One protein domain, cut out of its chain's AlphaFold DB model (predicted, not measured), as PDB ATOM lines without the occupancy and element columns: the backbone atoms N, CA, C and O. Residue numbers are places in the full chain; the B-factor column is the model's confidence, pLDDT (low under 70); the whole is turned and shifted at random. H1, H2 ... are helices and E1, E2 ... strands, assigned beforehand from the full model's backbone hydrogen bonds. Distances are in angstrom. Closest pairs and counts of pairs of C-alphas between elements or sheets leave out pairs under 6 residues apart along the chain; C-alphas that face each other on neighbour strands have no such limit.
ATOM      1  N   CYS A   6      39.202  20.942  -1.545       94.94
ATOM      2  CA  CYS A   6      38.920  22.146  -2.310       94.94
ATOM      3  C   CYS A   6      40.209  22.613  -3.014       94.94
ATOM      4  O   CYS A   6      41.205  22.851  -2.337       94.94
ATOM      5  N   PRO A   7      40.214  22.808  -4.344       94.31
ATOM      6  CA  PRO A   7      41.407  23.217  -5.089       94.31
ATOM      7  C   PRO A   7      41.834  24.661  -4.786       94.31
ATOM      8  O   PRO A   7      42.972  25.020  -5.063       94.31
ATOM      9  N   ASP A   8      40.918  25.478  -4.258       96.56
ATOM     10  CA  ASP A   8      41.133  26.907  -4.027       96.56
ATOM     11  C   ASP A   8      41.541  27.201  -2.576       96.56
ATOM     12  O   ASP A   8      42.287  28.143  -2.324       96.56
ATOM     13  N   CYS A   9      41.055  26.395  -1.625       96.81
ATOM     14  CA  CYS A   9      41.266  26.587  -0.185       96.81
ATOM     15  C   CYS A   9      42.183  25.529   0.446       96.81
ATOM     16  O   CYS A   9      42.649  25.739   1.558       96.81
ATOM     17  N   ASP A  10      42.426  24.403  -0.234       95.25
ATOM     18  CA  ASP A  10      43.199  23.260   0.281       95.25
ATOM     19  C   ASP A  10      42.625  22.651   1.582       95.25
ATOM     20  O   ASP A  10      43.338  22.098   2.414       95.25
ATOM     21  N   VAL A  11      41.302  22.747   1.765       95.88
ATOM     22  CA  VAL A  11      40.559  22.162   2.898       95.88
ATOM     23  C   VAL A  11      39.672  21.007   2.448       95.88
ATOM     24  O   VAL A  11      39.263  20.947   1.285       95.88
ATOM     25  N   GLU A  12      39.372  20.091   3.368       95.88
ATOM     26  CA  GLU A  12      38.440  18.987   3.129       95.88
ATOM     27  C   GLU A  12      37.045  19.534   2.789       95.88
ATOM     28  O   GLU A  12      36.549  20.464   3.431       95.88
ATOM     29  N   MET A  13      36.427  18.995   1.737       95.69
ATOM     30  CA  MET A  13      35.064  19.358   1.354       95.69
ATOM     31  C   MET A  13      34.045  18.495   2.103       95.69
ATOM     32  O   MET A  13      34.242  17.295   2.279       95.69
ATOM     33  N   GLU A  14      32.912  19.088   2.471       94.88
ATOM     34  CA  GLU A  14      31.848  18.403   3.206       94.88
ATOM     35  C   GLU A  14      30.756  17.886   2.265       94.88
ATOM     36  O   GLU A  14      30.401  18.539   1.282       94.88
ATOM     37  N   ALA A  15      30.184  16.720   2.574       92.75
ATOM     38  CA  ALA A  15      29.042  16.196   1.835       92.75
ATOM     39  C   ALA A  15      27.798  17.066   2.049       92.75
ATOM     40  O   ALA A  15      27.470  17.443   3.173       92.75
ATOM     41  N   THR A  16      27.077  17.353   0.969       89.62
ATOM     42  CA  THR A  16      25.846  18.144   1.015       89.62
ATOM     43  C   THR A  16      24.790  17.597   0.061       89.62
ATOM     44  O   THR A  16      25.068  16.770  -0.809       89.62
ATOM     45  N   THR A  17      23.556  18.064   0.218       86.06
ATOM     46  CA  THR A  17      22.457  17.773  -0.704       86.06
ATOM     47  C   THR A  17      22.191  19.009  -1.544       86.06
ATOM     48  O   THR A  17      21.822  20.058  -1.019       86.06
ATOM     49  N   ALA A  18      22.333  18.881  -2.859       81.38
ATOM     50  CA  ALA A  18      21.837  19.889  -3.779       81.38
ATOM     51  C   ALA A  18      20.379  19.579  -4.126       81.38
ATOM     52  O   ALA A  18      20.042  18.450  -4.481       81.38
ATOM     53  N   THR A  19      19.520  20.586  -4.023       78.31
ATOM     54  CA  THR A  19      18.097  20.483  -4.350       78.31
ATOM     55  C   THR A  19      17.740  21.519  -5.407       78.31
ATOM     56  O   THR A  19      18.326  22.602  -5.464       78.31
ATOM     57  N   ALA A  20      16.780  21.188  -6.267       76.06
ATOM     58  CA  ALA A  20      16.172  22.124  -7.201       76.06
ATOM     59  C   ALA A  20      14.679  22.223  -6.877       76.06
ATOM     60  O   ALA A  20      14.006  21.211  -6.696       76.06
ATOM     61  N   GLU A  21      14.150  23.440  -6.759       70.00
ATOM     62  CA  GLU A  21      12.745  23.637  -6.401       70.00
ATOM     63  C   GLU A  21      11.819  22.968  -7.434       70.00
ATOM     64  O   GLU A  21      11.922  23.210  -8.634       70.00
ATOM     65  N   GLY A  22      10.915  22.102  -6.962       66.44
ATOM     66  CA  GLY A  22       9.955  21.386  -7.810       66.44
ATOM     67  C   GLY A  22      10.505  20.159  -8.550       66.44
ATOM     68  O   GLY A  22       9.740  19.500  -9.253       66.44
ATOM     69  N   VAL A  23      11.785  19.819  -8.375       61.88
ATOM     70  CA  VAL A  23      12.427  18.621  -8.939       61.88
ATOM     71  C   VAL A  23      12.965  17.770  -7.779       61.88
ATOM     72  O   VAL A  23      13.382  18.306  -6.758       61.88
ATOM     73  N   GLY A  24      12.880  16.440  -7.895       65.94
ATOM     74  CA  GLY A  24      13.464  15.502  -6.925       65.94
ATOM     75  C   GLY A  24      14.998  15.482  -6.978       65.94
ATOM     76  O   GLY A  24      15.633  16.516  -7.168       65.94
ATOM     77  N   ASP A  25      15.601  14.301  -6.827       63.94
ATOM     78  CA  ASP A  25      17.059  14.133  -6.878       63.94
ATOM     79  C   ASP A  25      17.667  14.665  -8.194       63.94
ATOM     80  O   ASP A  25      17.116  14.467  -9.282       63.94
ATOM     81  N   LEU A  26      18.819  15.338  -8.095       69.38
ATOM     82  CA  LEU A  26      19.594  15.807  -9.247       69.38
ATOM     83  C   LEU A  26      20.357  14.637  -9.883       69.38
ATOM     84  O   LEU A  26      21.111  13.937  -9.209       69.38
ATOM     85  N   TYR A  27      20.202  14.464 -11.194       70.25
ATOM     86  CA  TYR A  27      20.910  13.462 -11.990       70.25
ATOM     87  C   TYR A  27      21.583  14.109 -13.204       70.25
ATOM     88  O   TYR A  27      21.170  15.175 -13.667       70.25
ATOM     89  N   ILE A  28      22.624  13.459 -13.730       73.19
ATOM     90  CA  ILE A  28      23.226  13.847 -15.013       73.19
ATOM     91  C   ILE A  28      22.411  13.213 -16.140       73.19
ATOM     92  O   ILE A  28      22.255  11.996 -16.175       73.19
ATOM     93  N   GLU A  29      21.936  14.027 -17.083       72.62
ATOM     94  CA  GLU A  29      21.400  13.533 -18.352       72.62
ATOM     95  C   GLU A  29      22.542  13.387 -19.369       72.62
ATOM     96  O   GLU A  29      23.251  14.347 -19.676       72.62
ATOM     97  N   THR A  30      22.727  12.176 -19.897       69.88
ATOM     98  CA  THR A  30      23.685  11.875 -20.971       69.88
ATOM     99  C   THR A  30      22.959  11.408 -22.231       69.88
ATOM    100  O   THR A  30      21.854  10.864 -22.165       69.88
ATOM    101  N   GLU A  31      23.597  11.549 -23.396       69.62
ATOM    102  CA  GLU A  31      23.083  10.946 -24.631       69.62
ATOM    103  C   GLU A  31      22.985   9.413 -24.495       69.62
ATOM    104  O   GLU A  31      23.847   8.760 -23.903       69.62
ATOM    105  N   ARG A  32      21.890   8.835 -25.015       59.56
ATOM    106  CA  ARG A  32      21.443   7.458 -24.715       59.56
ATOM    107  C   ARG A  32      22.196   6.344 -25.460       59.56
ATOM    108  O   ARG A  32      22.079   5.175 -25.080       59.56
ATOM    109  N   GLU A  33      22.949   6.671 -26.510       62.00
ATOM    110  CA  GLU A  33      23.486   5.683 -27.458       62.00
ATOM    111  C   GLU A  33      25.024   5.613 -27.420       62.00
ATOM    112  O   GLU A  33      25.706   6.579 -27.735       62.00
ATOM    113  N   ASP A  34      25.555   4.456 -26.989       66.44
ATOM    114  CA  ASP A  34      26.941   3.942 -27.093       66.44
ATOM    115  C   ASP A  34      28.147   4.863 -26.801       66.44
ATOM    116  O   ASP A  34      29.300   4.488 -27.069       66.44
ATOM    117  N   GLY A  35      27.912   6.026 -26.194       76.94
ATOM    118  CA  GLY A  35      28.933   6.992 -25.807       76.94
ATOM    119  C   GLY A  35      29.885   6.488 -24.719       76.94
ATOM    120  O   GLY A  35      29.590   5.562 -23.961       76.94
ATOM    121  N   ILE A  36      31.051   7.134 -24.618       84.94
ATOM    122  CA  ILE A  36      32.095   6.776 -23.644       84.94
ATOM    123  C   ILE A  36      31.589   6.806 -22.194       84.94
ATOM    124  O   ILE A  36      31.977   5.954 -21.408       84.94
ATOM    125  N   LEU A  37      30.676   7.723 -21.862       84.50
ATOM    126  CA  LEU A  37      30.114   7.871 -20.516       84.50
ATOM    127  C   LEU A  37      29.298   6.644 -20.088       84.50
ATOM    128  O   LEU A  37      29.520   6.117 -19.003       84.50
ATOM    129  N   LYS A  38      28.470   6.104 -20.988       82.06
ATOM    130  CA  LYS A  38      27.723   4.862 -20.753       82.06
ATOM    131  C   LYS A  38      28.651   3.669 -20.524       82.06
ATOM    132  O   LYS A  38      28.426   2.859 -19.635       82.06
ATOM    133  N   ARG A  39      29.742   3.572 -21.296       83.62
ATOM    134  CA  ARG A  39      30.754   2.507 -21.122       83.62
ATOM    135  C   ARG A  39      31.489   2.593 -19.783       83.62
ATOM    136  O   ARG A  39      32.024   1.586 -19.341       83.62
ATOM    137  N   LEU A  40      31.520   3.777 -19.176       84.81
ATOM    138  CA  LEU A  40      32.092   4.043 -17.856       84.81
ATOM    139  C   LEU A  40      31.042   3.975 -16.730       84.81
ATOM    140  O   LEU A  40      31.339   4.369 -15.609       84.81
ATOM    141  N   GLY A  41      29.819   3.507 -17.013       81.00
ATOM    142  CA  GLY A  41      28.759   3.342 -16.011       81.00
ATOM    143  C   GLY A  41      27.973   4.615 -15.679       81.00
ATOM    144  O   GLY A  41      27.147   4.595 -14.768       81.00
ATOM    145  N   VAL A  42      28.190   5.716 -16.407       84.38
ATOM    146  CA  VAL A  42      27.343   6.912 -16.313       84.38
ATOM    147  C   VAL A  42      26.141   6.724 -17.239       84.38
ATOM    148  O   VAL A  42      26.233   6.892 -18.456       84.38
ATOM    149  N   GLU A  43      25.023   6.333 -16.645       78.88
ATOM    150  CA  GLU A  43      23.735   6.129 -17.296       78.88
ATOM    151  C   GLU A  43      22.918   7.431 -17.317       78.88
ATOM    152  O   GLU A  43      23.265   8.434 -16.693       78.88
ATOM    153  N   SER A  44      21.762   7.408 -17.985       71.00
ATOM    154  CA  SER A  44      20.911   8.595 -18.169       71.00
ATOM    155  C   SER A  44      20.363   9.229 -16.883       71.00
ATOM    156  O   SER A  44      19.808  10.321 -16.946       71.00
ATOM    157  N   GLN A  45      20.418   8.516 -15.753       76.38
ATOM    158  CA  GLN A  45      19.955   8.995 -14.446       76.38
ATOM    159  C   GLN A  45      20.921   8.587 -13.324       76.38
ATOM    160  O   GLN A  45      20.486   8.170 -12.250       76.38
ATOM    161  N   THR A  46      22.233   8.657 -13.565       83.31
ATOM    162  CA  THR A  46      23.216   8.344 -12.518       83.31
ATOM    163  C   THR A  46      23.113   9.347 -11.356       83.31
ATOM    164  O   THR A  46      23.173  10.558 -11.603       83.31
ATOM    165  N   PRO A  47      22.965   8.868 -10.101       82.12
ATOM    166  CA  PRO A  47      22.943   9.719  -8.916       82.12
ATOM    167  C   PRO A  47      24.231  10.520  -8.745       82.12
ATOM    168  O   PRO A  47      25.317  10.087  -9.143       82.12
ATOM    169  N   LEU A  48      24.104  11.681  -8.108       86.06
ATOM    170  CA  LEU A  48      25.224  12.563  -7.820       86.06
ATOM    171  C   LEU A  48      25.430  12.730  -6.321       86.06
ATOM    172  O   LEU A  48      24.497  13.045  -5.585       86.06
ATOM    173  N   THR A  49      26.686  12.627  -5.898       88.81
ATOM    174  CA  THR A  49      27.119  13.133  -4.595       88.81
ATOM    175  C   THR A  49      27.599  14.568  -4.761       88.81
ATOM    176  O   THR A  49      28.425  14.847  -5.634       88.81
ATOM    177  N   ALA A  50      27.099  15.480  -3.928       91.50
ATOM    178  CA  ALA A  50      27.562  16.860  -3.895       91.50
ATOM    179  C   ALA A  50      28.519  17.071  -2.719       91.50
ATOM    180  O   ALA A  50      28.208  16.701  -1.587       91.50
ATOM    181  N   LEU A  51      29.667  17.690  -2.986       94.19
ATOM    182  CA  LEU A  51      30.619  18.132  -1.971       94.19
ATOM    183  C   LEU A  51      30.749  19.652  -2.024       94.19
ATOM    184  O   LEU A  51      30.885  20.216  -3.113       94.19
ATOM    185  N   LEU A  52      30.741  20.307  -0.868       95.38
ATOM    186  CA  LEU A  52      30.810  21.757  -0.725       95.38
ATOM    187  C   LEU A  52      32.021  22.154   0.122       95.38
ATOM    188  O   LEU A  52      32.258  21.606   1.195       95.38
ATOM    189  N   CYS A  53      32.798  23.120  -0.364       96.81
ATOM    190  CA  CYS A  53      33.863  23.732   0.420       96.81
ATOM    191  C   CYS A  53      33.248  24.626   1.511       96.81
ATOM    192  O   CYS A  53      32.542  25.580   1.157       96.81
ATOM    193  N   PRO A  54      33.542  24.390   2.801       96.69
ATOM    194  CA  PRO A  54      32.958  25.169   3.892       96.69
ATOM    195  C   PRO A  54      33.480  26.614   3.956       96.69
ATOM    196  O   PRO A  54      32.852  27.463   4.583       96.69
ATOM    197  N   GLU A  55      34.606  26.918   3.302       97.88
ATOM    198  CA  GLU A  55      35.214  28.253   3.343       97.88
ATOM    199  C   GLU A  55      34.777  29.149   2.181       97.88
ATOM    200  O   GLU A  55      34.378  30.294   2.393       97.88
ATOM    201  N   CYS A  56      34.847  28.646   0.943       97.38
ATOM    202  CA  CYS A  56      34.577  29.447  -0.257       97.38
ATOM    203  C   CYS A  56      33.254  29.112  -0.960       97.38
ATOM    204  O   CYS A  56      32.865  29.819  -1.888       97.38
ATOM    205  N   GLY A  57      32.567  28.039  -0.556       95.50
ATOM    206  CA  GLY A  57      31.291  27.619  -1.141       95.50
ATOM    207  C   GLY A  57      31.390  26.904  -2.494       95.50
ATOM    208  O   GLY A  57      30.354  26.588  -3.084       95.50
ATOM    209  N   LEU A  58      32.598  26.617  -3.004       95.81
ATOM    210  CA  LEU A  58      32.764  25.802  -4.213       95.81
ATOM    211  C   LEU A  58      32.030  24.468  -4.038       95.81
ATOM    212  O   LEU A  58      32.317  23.722  -3.107       95.81
ATOM    213  N   THR A  59      31.118  24.157  -4.960       94.19
ATOM    214  CA  THR A  59      30.360  22.902  -4.961       94.19
ATOM    215  C   THR A  59      30.783  22.038  -6.143       94.19
ATOM    216  O   THR A  59      30.855  22.519  -7.275       94.19
ATOM    217  N   ARG A  60      31.062  20.760  -5.891       92.62
ATOM    218  CA  ARG A  60      31.418  19.758  -6.903       92.62
ATOM    219  C   ARG A  60      30.430  18.599  -6.863       92.62
ATOM    220  O   ARG A  60      30.064  18.149  -5.782       92.62
ATOM    221  N   PHE A  61      30.050  18.102  -8.035       90.12
ATOM    222  CA  PHE A  61      29.198  16.924  -8.194       90.12
ATOM    223  C   PHE A  61      30.009  15.750  -8.731       90.12
ATOM    224  O   PHE A  61      30.743  15.907  -9.709       90.12
ATOM    225  N   TYR A  62      29.850  14.582  -8.117       88.38
ATOM    226  CA  TYR A  62      30.503  13.340  -8.520       88.38
ATOM    227  C   TYR A  62      29.441  12.300  -8.857       88.38
ATOM    228  O   TYR A  62      28.570  12.022  -8.032       88.38
ATOM    229  N   ALA A  63      29.503  11.758 -10.074       86.75
ATOM    230  CA  ALA A  63      28.642  10.659 -10.491       86.75
ATOM    231  C   ALA A  63      29.040   9.387  -9.737       86.75
ATOM    232  O   ALA A  63      30.222   9.037  -9.707       86.75
ATOM    233  N   ASP A  64      28.057   8.712  -9.147       83.38
ATOM    234  CA  ASP A  64      28.268   7.429  -8.481       83.38
ATOM    235  C   ASP A  64      28.336   6.316  -9.536       83.38
ATOM    236  O   ASP A  64      27.315   5.784  -9.982       83.38
TER     237      ASP A  64
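Overview. This is residues 6 to 64 of the 67 residues of the protein "Small CPxCG-related zinc finger protein" of Halococcus hamelinensis 100A6 (UniProt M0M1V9). There is little regular structure: a narrow sheet of three strands, with the short helix H1 beyond one end and a long loop from which residues 19 to 24 stick out. Along the 59 printed residues come E1, H1, E2 and E3; the sheet's order is E1, E2, E3, all antiparallel. The class is mixed, with 19 residues in named elements; the whole is loose, radius of gyration of the C-alphas 13.8 A, and flat, spanning 40 by 28 by 13 A.

Along the chain. E2, residues 46 to 52, is 19.4 A long, from C-alpha 46 at (23.216, 8.344, -12.518). E3, residues 59 to 63, measures 13.5 A and ends at (28.642, 10.659, -10.491). E1 is residues 14 to 16, 6.4 A; H1 is residues 36 to 39, 5.1 A.

Arrangement. E2 and E3 form a hairpin, with N 49 and O 62 2.9 A apart. E1 pairs with E2 through N 52 and O 14, 2.8 A. Residues 27 to 28 pair antiparallel with 46 to 47 of E2. H1 is not on the sheet and is apart from E3; it is too short for an O i to N i+4 pair.

Size, cuts and confidence. The printed part has no cut. The link E1 to H1 is long, 19 residues. Residues 22 to 26 and 30 to 34 have pLDDT under 70.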